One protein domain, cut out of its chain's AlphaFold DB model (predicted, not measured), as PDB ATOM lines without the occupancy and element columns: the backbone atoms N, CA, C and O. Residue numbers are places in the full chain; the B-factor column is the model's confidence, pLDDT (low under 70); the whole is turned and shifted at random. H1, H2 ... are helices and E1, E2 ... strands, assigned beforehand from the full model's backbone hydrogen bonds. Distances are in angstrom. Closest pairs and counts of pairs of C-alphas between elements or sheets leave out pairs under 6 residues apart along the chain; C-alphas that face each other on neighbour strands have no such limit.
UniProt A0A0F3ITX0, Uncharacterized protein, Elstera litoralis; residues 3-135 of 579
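Overview. This is residues 3 to 135 of the 579 residues of an uncharacterized protein of Elstera litoralis (UniProt A0A0F3ITX0). Two small three-stranded sheets stand face to face as a short sandwich, and the long helix H3 lies over E6, on one face of the sheet E4 E1 E6, and runs on past that sheet to H2. H1, H2 and the long link between them, residues 56 to 68, lie at the end of the body beyond the strands. The printed part has 133 residues, with three named helices and six named strands in the order E1 E2 E3 H1 H2 E4 E5 E6 H3, class mixed. The sheets run E4 - E1 - E6 and E3 - E2 - E5, both antiparallel. The whole is only just compact, close to loose, with a radius of gyration of the C-alphas of 16.5 A and spans of 46 by 35 by 23 A.

Arrangement. Residues 3 to 4 pair antiparallel with residues 91 to 92 of E5, residues 91 to 98. E1, residues 8 to 15, is the inner strand between E4, residues 80 to 87, and E6, residues 106 to 111. N 10 and O 85 are 2.8 A apart, and N 11 and O 110 are 2.7 A apart, both within hydrogen-bond range. This sheet is twisted. E2, residues 30 to 35, and E3, residues 38 to 44, form a hairpin, with N 43 and O 31 at 2.8 A. E2 is also the antiparallel neighbour of E5, with N 32 and O 97 at 2.8 A. The two sheets make a sandwich, two sheets face to face, their best planes 27 degrees apart; the closest C-alphas of E3 and E4 are those of Leu 40 and Ala 83, 6.6 A apart. H1, residues 47 to 55, is on neither sheet and touches no helix. H3, residues 114 to 134, is on the sheet E4 E1 E6 in two layers, a helix on one face of a sheet, at a height over the sheet of 11.1 A. It lies over E6 and runs along the strands, at 12 degrees to E6 on the local plane; the closest C-alphas of the two are those of Ala 110 and Gly 116, 5.0 A. With residues 128 to 132 alone it touches H2, residues 69 to 72, closest at the C-alphas of Ala 69 and Asp 132, 5.5 A. Each O i to N i+4 pair in H1 and H3 is within hydrogen-bond range; H2 is too short for such a pair, and its one O i to N i+3 pair is within range.

Along the chain. E1 begins at C-alpha 8, (27.784, -39.641, -101.148), and is 22.5 A long; E2, E3 and E6 are 17.2 A each, E4 21.2 A and E5 23.1 A. H1 is 10.4 A, H2 4.9 A and H3 29.9 A, ending at C-alpha 134, (61.292, -35.243, -87.289).

Size, cuts and confidence. The C-alphas farthest apart are those of Asp 62 and Asp 89, 47.8 A. The printed part has no cut. The links E1 to E2 and H1 to H2 are long. Mean pLDDT of the printed part is 91.8; residues 19 to 23 are under 70.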
ATOM      1  N   LEU A   3      29.457 -38.727 -86.972       92.69
ATOM      2  CA  LEU A   3      29.853 -37.582 -87.786       92.69
ATOM      3  C   LEU A   3      28.787 -37.350 -88.858       92.69
ATOM      4  O   LEU A   3      28.304 -38.305 -89.463       92.69
ATOM      5  N   SER A   4      28.445 -36.089 -89.109       93.62
ATOM      6  CA  SER A   4      27.528 -35.709 -90.185       93.62
ATOM      7  C   SER A   4      28.313 -35.086 -91.335       93.62
ATOM      8  O   SER A   4      29.098 -34.161 -91.125       93.62
ATOM      9  N   VAL A   5      28.094 -35.591 -92.542       92.38
ATOM     10  CA  VAL A   5      28.737 -35.163 -93.790       92.38
ATOM     11  C   VAL A   5      27.709 -35.110 -94.917       92.38
ATOM     12  O   VAL A   5      26.555 -35.496 -94.742       92.38
ATOM     13  N   THR A   6      28.091 -34.614 -96.093       93.75
ATOM     14  CA  THR A   6      27.183 -34.656 -97.244       93.75
ATOM     15  C   THR A   6      26.975 -36.103 -97.709       93.75
ATOM     16  O   THR A   6      27.952 -36.862 -97.754       93.75
ATOM     17  N   PRO A   7      25.744 -36.493 -98.094       95.12
ATOM     18  CA  PRO A   7      25.502 -37.794 -98.701       95.12
ATOM     19  C   PRO A   7      26.413 -38.034 -99.906       95.12
ATOM     20  O   PRO A   7      26.697 -37.112-100.675       95.12
ATOM     21  N   GLY A   8      26.878 -39.266-100.069       95.06
ATOM     22  CA  GLY A   8      27.784 -39.641-101.148       95.06
ATOM     23  C   GLY A   8      28.723 -40.772-100.763       95.06
ATOM     24  O   GLY A   8      28.609 -41.369 -99.692       95.06
ATOM     25  N   ARG A   9      29.664 -41.055-101.661       96.38
ATOM     26  CA  ARG A   9      30.702 -42.062-101.457       96.38
ATOM     27  C   ARG A   9      31.953 -41.413-100.879       96.38
ATOM     28  O   ARG A   9      32.387 -40.370-101.369       96.38
ATOM     29  N   TRP A  10      32.533 -42.028 -99.858       96.62
ATOM     30  CA  TRP A  10      33.636 -41.478 -99.077       96.62
ATOM     31  C   TRP A  10      34.726 -42.519 -98.839       96.62
ATOM     32  O   TRP A  10      34.434 -43.674 -98.547       96.62
ATOM     33  N   HIS A  11      35.982 -42.093 -98.890       96.50
ATOM     34  CA  HIS A  11      37.116 -42.815 -98.335       96.50
ATOM     35  C   HIS A  11      37.290 -42.430 -96.868       96.50
ATOM     36  O   HIS A  11      37.545 -41.268 -96.538       96.50
ATOM     37  N   LEU A  12      37.152 -43.417 -95.993       95.62
ATOM     38  CA  LEU A  12      37.453 -43.337 -94.576       95.62
ATOM     39  C   LEU A  12      38.838 -43.924 -94.324       95.62
ATOM     40  O   LEU A  12      39.137 -45.036 -94.754       95.62
ATOM     41  N   ARG A  13      39.646 -43.208 -93.548       95.31
ATOM     42  CA  ARG A  13      40.891 -43.735 -93.001       95.31
ATOM     43  C   ARG A  13      40.995 -43.443 -91.513       95.31
ATOM     44  O   ARG A  13      40.709 -42.329 -91.073       95.31
ATOM     45  N   LEU A  14      41.391 -44.458 -90.756       95.25
ATOM     46  CA  LEU A  14      41.557 -44.425 -89.306       95.25
ATOM     47  C   LEU A  14      43.003 -44.760 -88.941       95.25
ATOM     48  O   LEU A  14      43.611 -45.617 -89.582       95.25
ATOM     49  N   TRP A  15      43.516 -44.134 -87.882       93.50
ATOM     50  CA  TRP A  15      44.769 -44.524 -87.232       93.50
ATOM     51  C   TRP A  15      44.498 -44.873 -85.779       93.50
ATOM     52  O   TRP A  15      44.002 -44.033 -85.027       93.50
ATOM     53  N   LEU A  16      44.791 -46.116 -85.408       91.25
ATOM     54  CA  LEU A  16      44.347 -46.728 -84.159       91.25
ATOM     55  C   LEU A  16      45.478 -47.160 -83.224       91.25
ATOM     56  O   LEU A  16      45.215 -47.732 -82.167       91.25
ATOM     57  N   GLU A  17      46.731 -46.932 -83.608       87.06
ATOM     58  CA  GLU A  17      47.867 -47.253 -82.747       87.06
ATOM     59  C   GLU A  17      48.119 -46.135 -81.742       87.06
ATOM     60  O   GLU A  17      48.328 -44.978 -82.114       87.06
ATOM     61  N   ASP A  18      48.120 -46.510 -80.468       81.62
ATOM     62  CA  ASP A  18      48.777 -45.750 -79.416       81.62
ATOM     63  C   ASP A  18      50.276 -46.079 -79.494       81.62
ATOM     64  O   ASP A  18      50.626 -47.261 -79.389       81.62
ATOM     65  N   PRO A  19      51.156 -45.087 -79.733       68.12
ATOM     66  CA  PRO A  19      52.589 -45.332 -79.827       68.12
ATOM     67  C   PRO A  19      53.188 -45.864 -78.519       68.12
ATOM     68  O   PRO A  19      54.310 -46.350 -78.558       68.12
ATOM     69  N   GLY A  20      52.446 -45.820 -77.408       64.94
ATOM     70  CA  GLY A  20      52.887 -46.313 -76.115       64.94
ATOM     71  C   GLY A  20      53.713 -45.293 -75.335       64.94
ATOM     72  O   GLY A  20      53.987 -44.182 -75.792       64.94
ATOM     73  N   ASP A  21      54.100 -45.699 -74.130       64.38
ATOM     74  CA  ASP A  21      55.131 -45.042 -73.322       64.38
ATOM     75  C   ASP A  21      56.354 -45.973 -73.251       64.38
ATOM     76  O   ASP A  21      56.243 -47.143 -73.609       64.38
ATOM     77  N   TRP A  22      57.502 -45.476 -72.784       66.69
ATOM     78  CA  TRP A  22      58.822 -46.126 -72.805       66.69
ATOM     79  C   TRP A  22      58.816 -47.660 -72.657       66.69
ATOM     80  O   TRP A  22      59.445 -48.347 -73.457       66.69
ATOM     81  N   GLU A  23      58.087 -48.201 -71.674       67.56
ATOM     82  CA  GLU A  23      58.061 -49.640 -71.340       67.56
ATOM     83  C   GLU A  23      56.753 -50.350 -71.736       67.56
ATOM     84  O   GLU A  23      56.572 -51.539 -71.467       67.56
ATOM     85  N   THR A  24      55.791 -49.636 -72.328       74.06
ATOM     86  CA  THR A  24      54.436 -50.150 -72.561       74.06
ATOM     87  C   THR A  24      54.013 -49.995 -74.014       74.06
ATOM     88  O   THR A  24      53.584 -48.924 -74.429       74.06
ATOM     89  N   LEU A  25      54.014 -51.115 -74.745       82.06
ATOM     90  CA  LEU A  25      53.346 -51.237 -76.042       82.06
ATOM     91  C   LEU A  25      51.935 -51.821 -75.847       82.06
ATOM     92  O   LEU A  25      51.806 -52.965 -75.387       82.06
ATOM     93  N   PRO A  26      50.855 -51.089 -76.173       83.06
ATOM     94  CA  PRO A  26      49.496 -51.586 -75.985       83.06
ATOM     95  C   PRO A  26      49.196 -52.876 -76.767       83.06
ATOM     96  O   PRO A  26      49.218 -52.939 -77.997       83.06
ATOM     97  N   ARG A  27      48.855 -53.931 -76.020       86.50
ATOM     98  CA  ARG A  27      48.537 -55.272 -76.536       86.50
ATOM     99  C   ARG A  27      47.071 -55.370 -76.960       86.50
ATOM    100  O   ARG A  27      46.233 -55.824 -76.183       86.50
ATOM    101  N   VAL A  28      46.751 -54.932 -78.175       87.50
ATOM    102  CA  VAL A  28      45.402 -55.076 -78.752       87.50
ATOM    103  C   VAL A  28      45.247 -56.476 -79.355       87.50
ATOM    104  O   VAL A  28      45.654 -56.711 -80.496       87.50
ATOM    105  N   LEU A  29      44.677 -57.403 -78.579       90.56
ATOM    106  CA  LEU A  29      44.446 -58.793 -78.993       90.56
ATOM    107  C   LEU A  29      43.097 -58.955 -79.699       90.56
ATOM    108  O   LEU A  29      43.025 -59.607 -80.742       90.56
ATOM    109  N   ASN A  30      42.051 -58.319 -79.160       92.69
ATOM    110  CA  ASN A  30      40.703 -58.358 -79.714       92.69
ATOM    111  C   ASN A  30      40.218 -56.954 -80.072       92.69
ATOM    112  O   ASN A  30      40.130 -56.079 -79.211       92.69
ATOM    113  N   ARG A  31      39.856 -56.746 -81.339       93.06
ATOM    114  CA  ARG A  31      39.280 -55.489 -81.819       93.06
ATOM    115  C   ARG A  31      38.294 -55.750 -82.946       93.06
ATOM    116  O   ARG A  31      38.594 -56.486 -83.875       93.06
ATOM    117  N   ASN A  32      37.146 -55.098 -82.889       95.00
ATOM    118  CA  ASN A  32      36.179 -55.024 -83.968       95.00
ATOM    119  C   ASN A  32      35.843 -53.549 -84.211       95.00
ATOM    120  O   ASN A  32      35.357 -52.853 -83.315       95.00
ATOM    121  N   VAL A  33      36.129 -53.068 -85.416       95.81
ATOM    122  CA  VAL A  33      35.818 -51.707 -85.852       95.81
ATOM    123  C   VAL A  33      34.765 -51.801 -86.933       95.81
ATOM    124  O   VAL A  33      34.966 -52.479 -87.937       95.81
ATOM    125  N   THR A  34      33.651 -51.104 -86.744       96.94
ATOM    126  CA  THR A  34      32.571 -51.059 -87.732       96.94
ATOM    127  C   THR A  34      32.230 -49.621 -88.098       96.94
ATOM    128  O   THR A  34      32.335 -48.733 -87.252       96.94
ATOM    129  N   ALA A  35      31.807 -49.389 -89.339       96.44
ATOM    130  CA  ALA A  35      31.210 -48.133 -89.778       96.44
ATOM    131  C   ALA A  35      29.862 -48.395 -90.453       96.44
ATOM    132  O   ALA A  35      29.792 -49.165 -91.407       96.44
ATOM    133  N   ASN A  36      28.786 -47.788 -89.946       94.12
ATOM    134  CA  ASN A  36      27.407 -48.014 -90.402       94.12
ATOM    135  C   ASN A  36      27.046 -49.512 -90.518       94.12
ATOM    136  O   ASN A  36      26.369 -49.938 -91.449       94.12
ATOM    137  N   GLY A  37      27.543 -50.331 -89.583       90.88
ATOM    138  CA  GLY A  37      27.348 -51.785 -89.570       90.88
ATOM    139  C   GLY A  37      28.304 -52.593 -90.462       90.88
ATOM    140  O   GLY A  37      28.359 -53.811 -90.313       90.88
ATOM    141  N   LEU A  38      29.096 -51.957 -91.334       94.19
ATOM    142  CA  LEU A  38      30.157 -52.621 -92.100       94.19
ATOM    143  C   LEU A  38      31.379 -52.861 -91.209       94.19
ATOM    144  O   LEU A  38      31.886 -51.921 -90.603       94.19
ATOM    145  N   VAL A  39      31.888 -54.091 -91.169       95.88
ATOM    146  CA  VAL A  39      33.140 -54.426 -90.471       95.88
ATOM    147  C   VAL A  39      34.327 -53.885 -91.263       95.88
ATOM    148  O   VAL A  39      34.561 -54.303 -92.395       95.88
ATOM    149  N   LEU A  40      35.062 -52.950 -90.664       94.94
ATOM    150  CA  LEU A  40      36.269 -52.349 -91.236       94.94
ATOM    151  C   LEU A  40      37.534 -53.100 -90.827       94.94
ATOM    152  O   LEU A  40      38.465 -53.223 -91.615       94.94
ATOM    153  N   ASP A  41      37.570 -53.584 -89.588       94.00
ATOM    154  CA  ASP A  41      38.660 -54.391 -89.051       94.00
ATOM    155  C   ASP A  41      38.106 -55.360 -88.017       94.00
ATOM    156  O   ASP A  41      37.265 -54.996 -87.193       94.00
ATOM    157  N   HIS A  42      38.601 -56.590 -88.061       93.25
ATOM    158  CA  HIS A  42      38.290 -57.617 -87.085       93.25
ATOM    159  C   HIS A  42      39.569 -58.379 -86.741       93.25
ATOM    160  O   HIS A  42      40.100 -59.152 -87.543       93.25
ATOM    161  N   ARG A  43      40.041 -58.177 -85.515       91.25
ATOM    162  CA  ARG A  43      41.216 -58.811 -84.931       91.25
ATOM    163  C   ARG A  43      40.787 -59.688 -83.765       91.25
ATOM    164  O   ARG A  43      40.126 -59.220 -82.844       91.25
ATOM    165  N   ALA A  44      41.220 -60.939 -83.814       93.81
ATOM    166  CA  ALA A  44      41.127 -61.899 -82.725       93.81
ATOM    167  C   ALA A  44      42.435 -62.697 -82.712       93.81
ATOM    168  O   ALA A  44      42.526 -63.774 -83.299       93.81
ATOM    169  N   TRP A  45      43.487 -62.099 -82.155       93.19
ATOM    170  CA  TRP A  45      44.801 -62.728 -82.043       93.19
ATOM    171  C   TRP A  45      44.990 -63.312 -80.652       93.19
ATOM    172  O   TRP A  45      44.674 -62.687 -79.641       93.19
ATOM    173  N   SER A  46      45.593 -64.489 -80.597       92.19
ATOM    174  CA  SER A  46      46.227 -64.968 -79.377       92.19
ATOM    175  C   SER A  46      47.449 -64.103 -79.034       92.19
ATOM    176  O   SER A  46      48.048 -63.456 -79.898       92.19
ATOM    177  N   LEU A  47      47.865 -64.105 -77.764       91.12
ATOM    178  CA  LEU A  47      49.079 -63.399 -77.349       91.12
ATOM    179  C   LEU A  47      50.331 -63.849 -78.140       91.12
ATOM    180  O   LEU A  47      51.065 -62.971 -78.601       91.12
ATOM    181  N   PRO A  48      50.580 -65.156 -78.379       91.44
ATOM    182  CA  PRO A  48      51.696 -65.593 -79.219       91.44
ATOM    183  C   PRO A  48      51.644 -65.037 -80.649       91.44
ATOM    184  O   PRO A  48      52.683 -64.656 -81.192       91.44
ATOM    185  N   GLU A  49      50.455 -64.948 -81.253       93.06
ATOM    186  CA  GLU A  49      50.294 -64.352 -82.583       93.06
ATOM    187  C   GLU A  49      50.608 -62.859 -82.575       93.06
ATOM    188  O   GLU A  49      51.323 -62.398 -83.461       93.06
ATOM    189  N   TRP A  50      50.138 -62.112 -81.573       92.62
ATOM    190  CA  TRP A  50      50.460 -60.690 -81.447       92.62
ATOM    191  C   TRP A  50      51.968 -60.470 -81.241       92.62
ATOM    192  O   TRP A  50      52.561 -59.632 -81.922       92.62
ATOM    193  N   ILE A  51      52.619 -61.271 -80.386       91.88
ATOM    194  CA  ILE A  51      54.075 -61.199 -80.171       91.88
ATOM    195  C   ILE A  51      54.816 -61.428 -81.493       91.88
ATOM    196  O   ILE A  51      55.685 -60.641 -81.863       91.88
ATOM    197  N   SER A  52      54.456 -62.478 -82.230       92.19
ATOM    198  CA  SER A  52      55.108 -62.818 -83.496       92.19
ATOM    199  C   SER A  52      54.864 -61.769 -84.588       92.19
ATOM    200  O   SER A  52      55.804 -61.363 -85.269       92.19
ATOM    201  N   ARG A  53      53.616 -61.314 -84.750       91.00
ATOM    202  CA  ARG A  53      53.187 -60.471 -85.878       91.00
ATOM    203  C   ARG A  53      53.387 -58.974 -85.657       91.00
ATOM    204  O   ARG A  53      53.466 -58.248 -86.643       91.00
ATOM    205  N   ARG A  54      53.443 -58.501 -84.405       89.75
ATOM    206  CA  ARG A  54      53.601 -57.072 -84.074       89.75
ATOM    207  C   ARG A  54      54.894 -56.773 -83.328       89.75
ATOM    208  O   ARG A  54      55.631 -55.900 -83.769       89.75
ATOM    209  N   TYR A  55      55.156 -57.457 -82.218       91.06
ATOM    210  CA  TYR A  55      56.272 -57.102 -81.330       91.06
ATOM    211  C   TYR A  55      57.639 -57.521 -81.896       91.06
ATOM    212  O   TYR A  55      58.588 -56.748 -81.872       91.06
ATOM    213  N   LEU A  56      57.743 -58.722 -82.478       92.94
ATOM    214  CA  LEU A  56      59.001 -59.255 -83.025       92.94
ATOM    215  C   LEU A  56      59.183 -59.036 -84.534       92.94
ATOM    216  O   LEU A  56      60.225 -59.395 -85.087       92.94
ATOM    217  N   ALA A  57      58.179 -58.476 -85.213       90.62
ATOM    218  CA  ALA A  57      58.146 -58.395 -86.672       90.62
ATOM    219  C   ALA A  57      59.290 -57.546 -87.245       90.62
ATOM    220  O   ALA A  57      59.898 -57.923 -88.246       90.62
ATOM    221  N   GLY A  58      59.629 -56.435 -86.581       89.25
ATOM    222  CA  GLY A  58      60.696 -55.542 -87.031       89.25
ATOM    223  C   GLY A  58      62.095 -56.167 -86.997       89.25
ATOM    224  O   GLY A  58      62.974 -55.692 -87.711       89.25
ATOM    225  N   GLY A  59      62.309 -57.230 -86.214       91.56
ATOM    226  CA  GLY A  59      63.626 -57.839 -85.993       91.56
ATOM    227  C   GLY A  59      64.031 -58.937 -86.983       91.56
ATOM    228  O   GLY A  59      65.178 -59.368 -86.956       91.56
ATOM    229  N   GLN A  60      63.129 -59.401 -87.856       90.88
ATOM    230  CA  GLN A  60      63.365 -60.606 -88.677       90.88
ATOM    231  C   GLN A  60      64.280 -60.385 -89.892       90.88
ATOM    232  O   GLN A  60      64.863 -61.331 -90.422       90.88
ATOM    233  N   GLY A  61      64.415 -59.142 -90.351       94.00
ATOM    234  CA  GLY A  61      65.097 -58.808 -91.596       94.00
ATOM    235  C   GLY A  61      65.665 -57.396 -91.590       94.00
ATOM    236  O   GLY A  61      65.398 -56.619 -90.670       94.00
ATOM    237  N   ASP A  62      66.442 -57.062 -92.620       96.44
ATOM    238  CA  ASP A  62      66.866 -55.678 -92.837       96.44
ATOM    239  C   ASP A  62      65.646 -54.750 -92.950       96.44
ATOM    240  O   ASP A  62      64.581 -55.144 -93.437       96.44
ATOM    241  N   THR A  63      65.811 -53.503 -92.511       94.94
ATOM    242  CA  THR A  63      64.777 -52.478 -92.689       94.94
ATOM    243  C   THR A  63      64.514 -52.210 -94.184       94.94
ATOM    244  O   THR A  63      65.457 -52.299 -94.978       94.94
ATOM    245  N   PRO A  64      63.281 -51.846 -94.597       93.94
ATOM    246  CA  PRO A  64      62.966 -51.573 -96.003       93.94
ATOM    247  C   PRO A  64      63.780 -50.432 -96.626       93.94
ATOM    248  O   PRO A  64      64.060 -50.466 -97.822       93.94
ATOM    249  N   SER A  65      64.160 -49.432 -95.826       94.69
ATOM    250  CA  SER A  65      64.875 -48.240 -96.288       94.69
ATOM    251  C   SER A  65      65.908 -47.772 -95.271       94.69
ATOM    252  O   SER A  65      65.668 -47.762 -94.066       94.69
ATOM    253  N   LEU A  66      67.070 -47.357 -95.777       96.00
ATOM    254  CA  LEU A  66      68.127 -46.693 -95.004       96.00
ATOM    255  C   LEU A  66      68.224 -45.196 -95.331       96.00
ATOM    256  O   LEU A  66      69.179 -44.550 -94.915       96.00
ATOM    257  N   ALA A  67      67.288 -44.669 -96.124       95.50
ATOM    258  CA  ALA A  67      67.281 -43.278 -96.575       95.50
ATOM    259  C   ALA A  67      66.066 -42.490 -96.060       95.50
ATOM    260  O   ALA A  67      66.159 -41.273 -95.936       95.50
ATOM    261  N   SER A  68      64.963 -43.173 -95.735       96.56
ATOM    262  CA  SER A  68      63.742 -42.576 -95.187       96.56
ATOM    263  C   SER A  68      63.330 -43.300 -93.907       96.56
ATOM    264  O   SER A  68      63.186 -44.527 -93.885       96.56
ATOM    265  N   ALA A  69      63.136 -42.537 -92.834       96.88
ATOM    266  CA  ALA A  69      62.604 -43.036 -91.571       96.88
ATOM    267  C   ALA A  69      61.118 -43.399 -91.710       96.88
ATOM    268  O   ALA A  69      60.643 -44.346 -91.077       96.88
ATOM    269  N   TRP A  70      60.388 -42.690 -92.574       96.06
ATOM    270  CA  TRP A  70      59.012 -43.013 -92.925       96.06
ATOM    271  C   TRP A  70      58.906 -44.397 -93.571       96.06
ATOM    272  O   TRP A  70      58.134 -45.229 -93.100       96.06
ATOM    273  N   GLU A  71      59.703 -44.687 -94.598       95.81
ATOM    274  CA  GLU A  71      59.699 -46.008 -95.245       95.81
ATOM    275  C   GLU A  71      60.201 -47.121 -94.311       95.81
ATOM    276  O   GLU A  71      59.704 -48.246 -94.351       95.81
ATOM    277  N   ALA A  72      61.181 -46.817 -93.455       95.00
ATOM    278  CA  ALA A  72      61.724 -47.774 -92.494       95.00
ATOM    279  C   ALA A  72      60.717 -48.146 -91.386       95.00
ATOM    280  O   ALA A  72      60.587 -49.321 -91.020       95.00
ATOM    281  N   PHE A  73      60.009 -47.146 -90.849       93.62
ATOM    282  CA  PHE A  73      59.195 -47.281 -89.637       93.62
ATOM    283  C   PHE A  73      57.846 -46.568 -89.737       93.62
ATOM    284  O   PHE A  73      56.812 -47.183 -89.485       93.62
ATOM    285  N   GLY A  74      57.819 -45.294 -90.132       92.12
ATOM    286  CA  GLY A  74      56.607 -44.468 -90.063       92.12
ATOM    287  C   GLY A  74      55.398 -45.033 -90.823       92.12
ATOM    288  O   GLY A  74      54.279 -44.984 -90.316       92.12
ATOM    289  N   GLN A  75      55.608 -45.649 -91.991       90.81
ATOM    290  CA  GLN A  75      54.543 -46.197 -92.838       90.81
ATOM    291  C   GLN A  75      53.776 -47.348 -92.172       90.81
ATOM    292  O   GLN A  75      52.582 -47.520 -92.428       90.81
ATOM    293  N   ARG A  76      54.449 -48.139 -91.326       86.88
ATOM    294  CA  ARG A  76      53.831 -49.257 -90.595       86.88
ATOM    295  C   ARG A  76      53.218 -48.830 -89.258       86.88
ATOM    296  O   ARG A  76      52.493 -49.622 -88.661       86.88
ATOM    297  N   ARG A  77      53.488 -47.602 -88.799       85.75
ATOM    298  CA  ARG A  77      52.926 -47.046 -87.564       85.75
ATOM    299  C   ARG A  77      51.516 -46.496 -87.793       85.75
ATOM    300  O   ARG A  77      51.141 -46.059 -88.882       85.75
ATOM    301  N   GLY A  78      50.725 -46.488 -86.732       85.94
ATOM    302  CA  GLY A  78      49.362 -45.977 -86.706       85.94
ATOM    303  C   GLY A  78      48.275 -47.038 -86.853       85.94
ATOM    304  O   GLY A  78      47.117 -46.641 -86.807       85.94
ATOM    305  N   ASP A  79      48.603 -48.329 -87.033       88.44
ATOM    306  CA  ASP A  79      47.636 -49.439 -87.221       88.44
ATOM    307  C   ASP A  79      46.464 -49.021 -88.137       88.44
ATOM    308  O   ASP A  79      45.303 -48.940 -87.726       88.44
ATOM    309  N   ARG A  80      46.832 -48.594 -89.355       91.75
ATOM    310  CA  ARG A  80      45.960 -47.884 -90.298       91.75
ATOM    311  C   ARG A  80      44.864 -48.797 -90.850       91.75
ATOM    312  O   ARG A  80      45.158 -49.881 -91.344       91.75
ATOM    313  N   ILE A  81      43.630 -48.295 -90.874       93.56
ATOM    314  CA  ILE A  81      42.497 -48.920 -91.569       93.56
ATOM    315  C   ILE A  81      42.021 -47.982 -92.672       93.56
ATOM    316  O   ILE A  81      41.830 -46.791 -92.431       93.56
ATOM    317  N   ASP A  82      41.786 -48.538 -93.855       94.12
ATOM    318  CA  ASP A  82      41.248 -47.854 -95.027       94.12
ATOM    319  C   ASP A  82      39.926 -48.511 -95.439       94.12
ATOM    320  O   ASP A  82      39.842 -49.735 -95.532       94.12
ATOM    321  N   ALA A  83      38.896 -47.711 -95.706       95.31
ATOM    322  CA  ALA A  83      37.598 -48.197 -96.159       95.31
ATOM    323  C   ALA A  83      36.925 -47.207 -97.110       95.31
ATOM    324  O   ALA A  83      37.112 -45.997 -97.006       95.31
ATOM    325  N   THR A  84      36.081 -47.717 -98.003       95.62
ATOM    326  CA  THR A  84      35.198 -46.891 -98.832       95.62
ATOM    327  C   THR A  84      33.759 -47.131 -98.400       95.62
ATOM    328  O   THR A  84      33.328 -48.279 -98.315       95.62
ATOM    329  N   LEU A  85      33.027 -46.056 -98.123       95.12
ATOM    330  CA  LEU A  85      31.682 -46.075 -97.553       95.12
ATOM    331  C   LEU A  85      30.708 -45.313 -98.449       95.12
ATOM    332  O   LEU A  85      31.042 -44.241 -98.950       95.12
ATOM    333  N   ASP A  86      29.492 -45.830 -98.588       95.19
ATOM    334  CA  ASP A  86      28.374 -45.136 -99.226       95.19
ATOM    335  C   ASP A  86      27.428 -44.607 -98.138       95.19
ATOM    336  O   ASP A  86      26.798 -45.378 -97.414       95.19
ATOM    337  N   LEU A  87      27.355 -43.282 -97.992       94.50
ATOM    338  CA  LEU A  87      26.564 -42.606 -96.962       94.50
ATOM    339  C   LEU A  87      25.313 -41.999 -97.602       94.50
ATOM    340  O   LEU A  87      25.380 -40.941 -98.226       94.50
ATOM    341  N   THR A  88      24.169 -42.666 -97.471       90.88
ATOM    342  CA  THR A  88      22.913 -42.251 -98.123       90.88
ATOM    343  C   THR A  88      22.199 -41.115 -97.392       90.88
ATOM    344  O   THR A  88      21.586 -40.263 -98.033       90.88
ATOM    345  N   ASP A  89      22.311 -41.063 -96.068       91.94
ATOM    346  CA  ASP A  89      21.724 -40.045 -95.185       91.94
ATOM    347  C   ASP A  89      22.757 -39.024 -94.674       91.94
ATOM    348  O   ASP A  89      22.438 -38.140 -93.876       91.94
ATOM    349  N   GLY A  90      24.007 -39.142 -95.136       91.25
ATOM    350  CA  GLY A  90      25.113 -38.299 -94.696       91.25
ATOM    351  C   GLY A  90      25.559 -38.561 -93.254       91.25
ATOM    352  O   GLY A  90      26.307 -37.756 -92.701       91.25
ATOM    353  N   GLN A  91      25.123 -39.652 -92.617       94.88
ATOM    354  CA  GLN A  91      25.544 -40.006 -91.264       94.88
ATOM    355  C   GLN A  91      26.596 -41.111 -91.297       94.88
ATOM    356  O   GLN A  91      26.409 -42.172 -91.889       94.88
ATOM    357  N   LEU A  92      27.715 -40.860 -90.622       95.25
ATOM    358  CA  LEU A  92      28.760 -41.840 -90.374       95.25
ATOM    359  C   LEU A  92      28.789 -42.176 -88.885       95.25
ATOM    360  O   LEU A  92      29.154 -41.346 -88.053       95.25
ATOM    361  N   GLU A  93      28.451 -43.412 -88.551       96.00
ATOM    362  CA  GLU A  93      28.585 -43.990 -87.224       96.00
ATOM    363  C   GLU A  93      29.724 -45.004 -87.217       96.00
ATOM    364  O   GLU A  93      29.642 -46.040 -87.868       96.00
ATOM    365  N   ILE A  94      30.780 -44.715 -86.455       96.19
ATOM    366  CA  ILE A  94      31.895 -45.640 -86.228       96.19
ATOM    367  C   ILE A  94      31.782 -46.209 -84.820       96.19
ATOM    368  O   ILE A  94      31.756 -45.455 -83.838       96.19
ATOM    369  N   ALA A  95      31.742 -47.531 -84.714       95.12
ATOM    370  CA  ALA A  95      31.752 -48.248 -83.451       95.12
ATOM    371  C   ALA A  95      33.065 -49.017 -83.289       95.12
ATOM    372  O   ALA A  95      33.496 -49.745 -84.181       95.12
ATOM    373  N   PHE A  96      33.669 -48.848 -82.115       93.75
ATOM    374  CA  PHE A  96      34.869 -49.551 -81.685       93.75
ATOM    375  C   PHE A  96      34.480 -50.515 -80.569       93.75
ATOM    376  O   PHE A  96      33.850 -50.111 -79.590       93.75
ATOM    377  N   GLN A  97      34.831 -51.783 -80.724       92.50
ATOM    378  CA  GLN A  97      34.620 -52.832 -79.734       92.50
ATOM    379  C   GLN A  97      35.936 -53.583 -79.542       92.50
ATOM    380  O   GLN A  97      36.673 -53.793 -80.502       92.50
ATOM    381  N   GLY A  98      36.249 -53.994 -78.319       87.94
ATOM    382  CA  GLY A  98      37.491 -54.701 -78.019       87.94
ATOM    383  C   GLY A  98      37.614 -55.033 -76.540       87.94
ATOM    384  O   GLY A  98      36.784 -54.620 -75.730       87.94
ATOM    385  N   ASP A  99      38.659 -55.779 -76.201       83.31
ATOM    386  CA  ASP A  99      39.009 -56.114 -74.814       83.31
ATOM    387  C   ASP A  99      39.613 -54.929 -74.041       83.31
ATOM    388  O   ASP A  99      39.664 -54.939 -72.809       83.31
ATOM    389  N   ARG A 100      40.046 -53.887 -74.756       80.06
ATOM    390  CA  ARG A 100      40.602 -52.642 -74.224       80.06
ATOM    391  C   ARG A 100      40.006 -51.431 -74.949       80.06
ATOM    392  O   ARG A 100      39.539 -51.570 -76.085       80.06
ATOM    393  N   PRO A 101      40.037 -50.229 -74.338       83.44
ATOM    394  CA  PRO A 101      39.701 -48.997 -75.042       83.44
ATOM    395  C   PRO A 101      40.498 -48.880 -76.346       83.44
ATOM    396  O   PRO A 101      41.709 -49.091 -76.361       83.44
ATOM    397  N   THR A 102      39.816 -48.561 -77.446       85.00
ATOM    398  CA  THR A 102      40.482 -48.330 -78.732       85.00
ATOM    399  C   THR A 102      41.000 -46.900 -78.782       85.00
ATOM    400  O   THR A 102      40.223 -45.956 -78.631       85.00
ATOM    401  N   TYR A 103      42.301 -46.747 -79.005       87.75
ATOM    402  CA  TYR A 103      42.907 -45.450 -79.273       87.75
ATOM    403  C   TYR A 103      42.569 -45.004 -80.702       87.75
ATOM    404  O   TYR A 103      42.574 -45.819 -81.621       87.75
ATOM    405  N   LEU A 104      42.250 -43.723 -80.893       91.38
ATOM    406  CA  LEU A 104      42.019 -43.120 -82.206       91.38
ATOM    407  C   LEU A 104      42.946 -41.912 -82.339       91.38
ATOM    408  O   LEU A 104      42.611 -40.814 -81.901       91.38
ATOM    409  N   ALA A 105      44.111 -42.132 -82.944       90.31
ATOM    410  CA  ALA A 105      45.126 -41.106 -83.170       90.31
ATOM    411  C   ALA A 105      44.680 -40.078 -84.221       90.31
ATOM    412  O   ALA A 105      45.083 -38.917 -84.190       90.31
ATOM    413  N   GLY A 106      43.852 -40.510 -85.173       92.06
ATOM    414  CA  GLY A 106      43.325 -39.641 -86.211       92.06
ATOM    415  C   GLY A 106      42.255 -40.308 -87.063       92.06
ATOM    416  O   GLY A 106      42.154 -41.535 -87.132       92.06
ATOM    417  N   LEU A 107      41.486 -39.470 -87.752       94.75
ATOM    418  CA  LEU A 107      40.490 -39.865 -88.738       94.75
ATOM    419  C   LEU A 107      40.546 -38.901 -89.914       94.75
ATOM    420  O   LEU A 107      40.596 -37.687 -89.723       94.75
ATOM    421  N   THR A 108      40.456 -39.440 -91.125       95.12
ATOM    422  CA  THR A 108      40.217 -38.644 -92.330       95.12
ATOM    423  C   THR A 108      39.046 -39.192 -93.112       95.12
ATOM    424  O   THR A 108      38.904 -40.405 -93.265       95.12
ATOM    425  N   LEU A 109      38.244 -38.273 -93.641       94.56
ATOM    426  CA  LEU A 109      37.167 -38.562 -94.567       94.56
ATOM    427  C   LEU A 109      37.375 -37.708 -95.819       94.56
ATOM    428  O   LEU A 109      37.442 -36.483 -95.720       94.56
ATOM    429  N   ALA A 110      37.491 -38.343 -96.979       95.81
ATOM    430  CA  ALA A 110      37.616 -37.661 -98.265       95.81
ATOM    431  C   ALA A 110      36.551 -38.185 -99.236       95.81
ATOM    432  O   ALA A 110      36.261 -39.380 -99.199       95.81
ATOM    433  N   PRO A 111      35.939 -37.345-100.090       95.75
ATOM    434  CA  PRO A 111      35.015 -37.838-101.109       95.75
ATOM    435  C   PRO A 111      35.701 -38.890-101.988       95.75
ATOM    436  O   PRO A 111      36.878 -38.742-102.307       95.75
ATOM    437  N   ALA A 112      34.985 -39.938-102.394       94.94
ATOM    438  CA  ALA A 112      35.516 -40.970-103.284       94.94
ATOM    439  C   ALA A 112      35.513 -40.498-104.744       94.94
ATOM    440  O   ALA A 112      34.744 -40.969-105.584       94.94
ATOM    441  N   THR A 113      36.331 -39.483-104.994       95.62
ATOM    442  CA  THR A 113      36.561 -38.829-106.281       95.62
ATOM    443  C   THR A 113      38.061 -38.666-106.486       95.62
ATOM    444  O   THR A 113      38.811 -38.632-105.510       95.62
ATOM    445  N   ASP A 114      38.499 -38.451-107.726       95.00
ATOM    446  CA  ASP A 114      39.912 -38.200-108.047       95.00
ATOM    447  C   ASP A 114      40.517 -37.070-107.193       95.00
ATOM    448  O   ASP A 114      41.657 -37.146-106.741       95.00
ATOM    449  N   ALA A 115      39.734 -36.020-106.915       95.00
ATOM    450  CA  ALA A 115      40.162 -34.913-106.062       95.00
ATOM    451  C   ALA A 115      40.333 -35.330-104.590       95.00
ATOM    452  O   ALA A 115      41.250 -34.858-103.918       95.00
ATOM    453  N   GLY A 116      39.463 -36.207-104.079       94.31
ATOM    454  CA  GLY A 116      39.578 -36.742-102.725       94.31
ATOM    455  C   GLY A 116      40.730 -37.736-102.581       94.31
ATOM    456  O   GLY A 116      41.474 -37.655-101.604       94.31
ATOM    457  N   GLU A 117      40.949 -38.600-103.574       93.38
ATOM    458  CA  GLU A 117      42.120 -39.482-103.632       93.38
ATOM    459  C   GLU A 117      43.424 -38.673-103.675       93.38
ATOM    460  O   GLU A 117      44.338 -38.927-102.888       93.38
ATOM    461  N   ALA A 118      43.486 -37.629-104.508       95.38
ATOM    462  CA  ALA A 118      44.625 -36.716-104.556       95.38
ATOM    463  C   ALA A 118      44.851 -35.990-103.216       95.38
ATOM    464  O   ALA A 118      45.996 -35.802-102.797       95.38
ATOM    465  N   ALA A 119      43.783 -35.612-102.506       94.75
ATOM    466  CA  ALA A 119      43.889 -34.995-101.186       94.75
ATOM    467  C   ALA A 119      44.439 -35.966-100.126       94.75
ATOM    468  O   ALA A 119      45.274 -35.562 -99.311       94.75
ATOM    469  N   LEU A 120      44.018 -37.237-100.145       93.44
ATOM    470  CA  LEU A 120      44.557 -38.278 -99.261       93.44
ATOM    471  C   LEU A 120      46.025 -38.581 -99.574       93.44
ATOM    472  O   LEU A 120      46.838 -38.638 -98.654       93.44
ATOM    473  N   ALA A 121      46.382 -38.694-100.854       93.81
ATOM    474  CA  ALA A 121      47.770 -38.865-101.276       93.81
ATOM    475  C   ALA A 121      48.642 -37.674-100.841       93.81
ATOM    476  O   ALA A 121      49.739 -37.861-100.315       93.81
ATOM    477  N   GLY A 122      48.135 -36.444-100.978       96.31
ATOM    478  CA  GLY A 122      48.814 -35.240-100.499       96.31
ATOM    479  C   GLY A 122      48.972 -35.200 -98.975       96.31
ATOM    480  O   GLY A 122      49.981 -34.709 -98.471       96.31
ATOM    481  N   LEU A 123      48.007 -35.733 -98.218       93.00
ATOM    482  CA  LEU A 123      48.154 -35.898 -96.774       93.00
ATOM    483  C   LEU A 123      49.242 -36.922 -96.432       93.00
ATOM    484  O   LEU A 123      50.068 -36.632 -95.571       93.00
ATOM    485  N   ASP A 124      49.258 -38.081 -97.092       92.56
ATOM    486  CA  ASP A 124      50.284 -39.105 -96.866       92.56
ATOM    487  C   ASP A 124      51.683 -38.574 -97.195       92.56
ATOM    488  O   ASP A 124      52.606 -38.780 -96.410       92.56
ATOM    489  N   ALA A 125      51.826 -37.811 -98.282       96.38
ATOM    490  CA  ALA A 125      53.080 -37.153 -98.635       96.38
ATOM    491  C   ALA A 125      53.540 -36.170 -97.546       96.38
ATOM    492  O   ALA A 125      54.682 -36.239 -97.104       96.38
ATOM    493  N   ARG A 126      52.641 -35.312 -97.038       96.06
ATOM    494  CA  ARG A 126      52.965 -34.389 -95.932       96.06
ATOM    495  C   ARG A 126      53.328 -35.117 -94.644       96.06
ATOM    496  O   ARG A 126      54.142 -34.624 -93.873       96.06
ATOM    497  N   ARG A 127      52.706 -36.266 -94.377       93.25
ATOM    498  CA  ARG A 127      53.033 -37.084 -93.205       93.25
ATOM    499  C   ARG A 127      54.395 -37.740 -93.340       93.25
ATOM    500  O   ARG A 127      55.138 -37.716 -92.367       93.25
ATOM    501  N   ALA A 128      54.716 -38.274 -94.515       95.94
ATOM    502  CA  ALA A 128      56.041 -38.802 -94.807       95.94
ATOM    503  C   ALA A 128      57.108 -37.712 -94.635       95.94
ATOM    504  O   ALA A 128      58.052 -37.903 -93.876       95.94
ATOM    505  N   GLU A 129      56.891 -36.533 -95.231       97.69
ATOM    506  CA  GLU A 129      57.785 -35.375 -95.103       97.69
ATOM    507  C   GLU A 129      57.956 -34.939 -93.642       97.69
ATOM    508  O   GLU A 129      59.080 -34.768 -93.177       97.69
ATOM    509  N   ALA A 130      56.861 -34.803 -92.887       96.19
ATOM    510  CA  ALA A 130      56.924 -34.424 -91.478       96.19
ATOM    511  C   ALA A 130      57.636 -35.480 -90.617       96.19
ATOM    512  O   ALA A 130      58.359 -35.124 -89.689       96.19
ATOM    513  N   PHE A 131      57.443 -36.768 -90.916       95.75
ATOM    514  CA  PHE A 131      58.094 -37.856 -90.192       95.75
ATOM    515  C   PHE A 131      59.597 -37.894 -90.478       95.75
ATOM    516  O   PHE A 131      60.386 -37.942 -89.539       95.75
ATOM    517  N   ASP A 132      59.997 -37.800 -91.747       97.56
ATOM    518  CA  ASP A 132      61.409 -37.743 -92.143       97.56
ATOM    519  C   ASP A 132      62.094 -36.458 -91.650       97.56
ATOM    520  O   ASP A 132      63.273 -36.481 -91.306       97.56
ATOM    521  N   ALA A 133      61.366 -35.343 -91.541       97.25
ATOM    522  CA  ALA A 133      61.878 -34.117 -90.932       97.25
ATOM    523  C   ALA A 133      62.069 -34.246 -89.410       97.25
ATOM    524  O   ALA A 133      63.020 -33.687 -88.866       97.25
ATOM    525  N   ALA A 134      61.181 -34.973 -88.723       96.00
ATOM    526  CA  ALA A 134      61.292 -35.243 -87.289       96.00
ATOM    527  C   ALA A 134      62.371 -36.289 -86.964       96.00
ATOM    528  O   ALA A 134      62.964 -36.232 -85.890       96.00
ATOM    529  N   TRP A 135      62.636 -37.211 -87.892       96.69
ATOM    530  CA  TRP A 135      63.625 -38.282 -87.774       96.69
ATOM    531  C   TRP A 135      64.591 -38.261 -88.960       96.69
ATOM    532  O   TRP A 135      64.584 -39.177 -89.788       96.69
TER     533      TRP A 135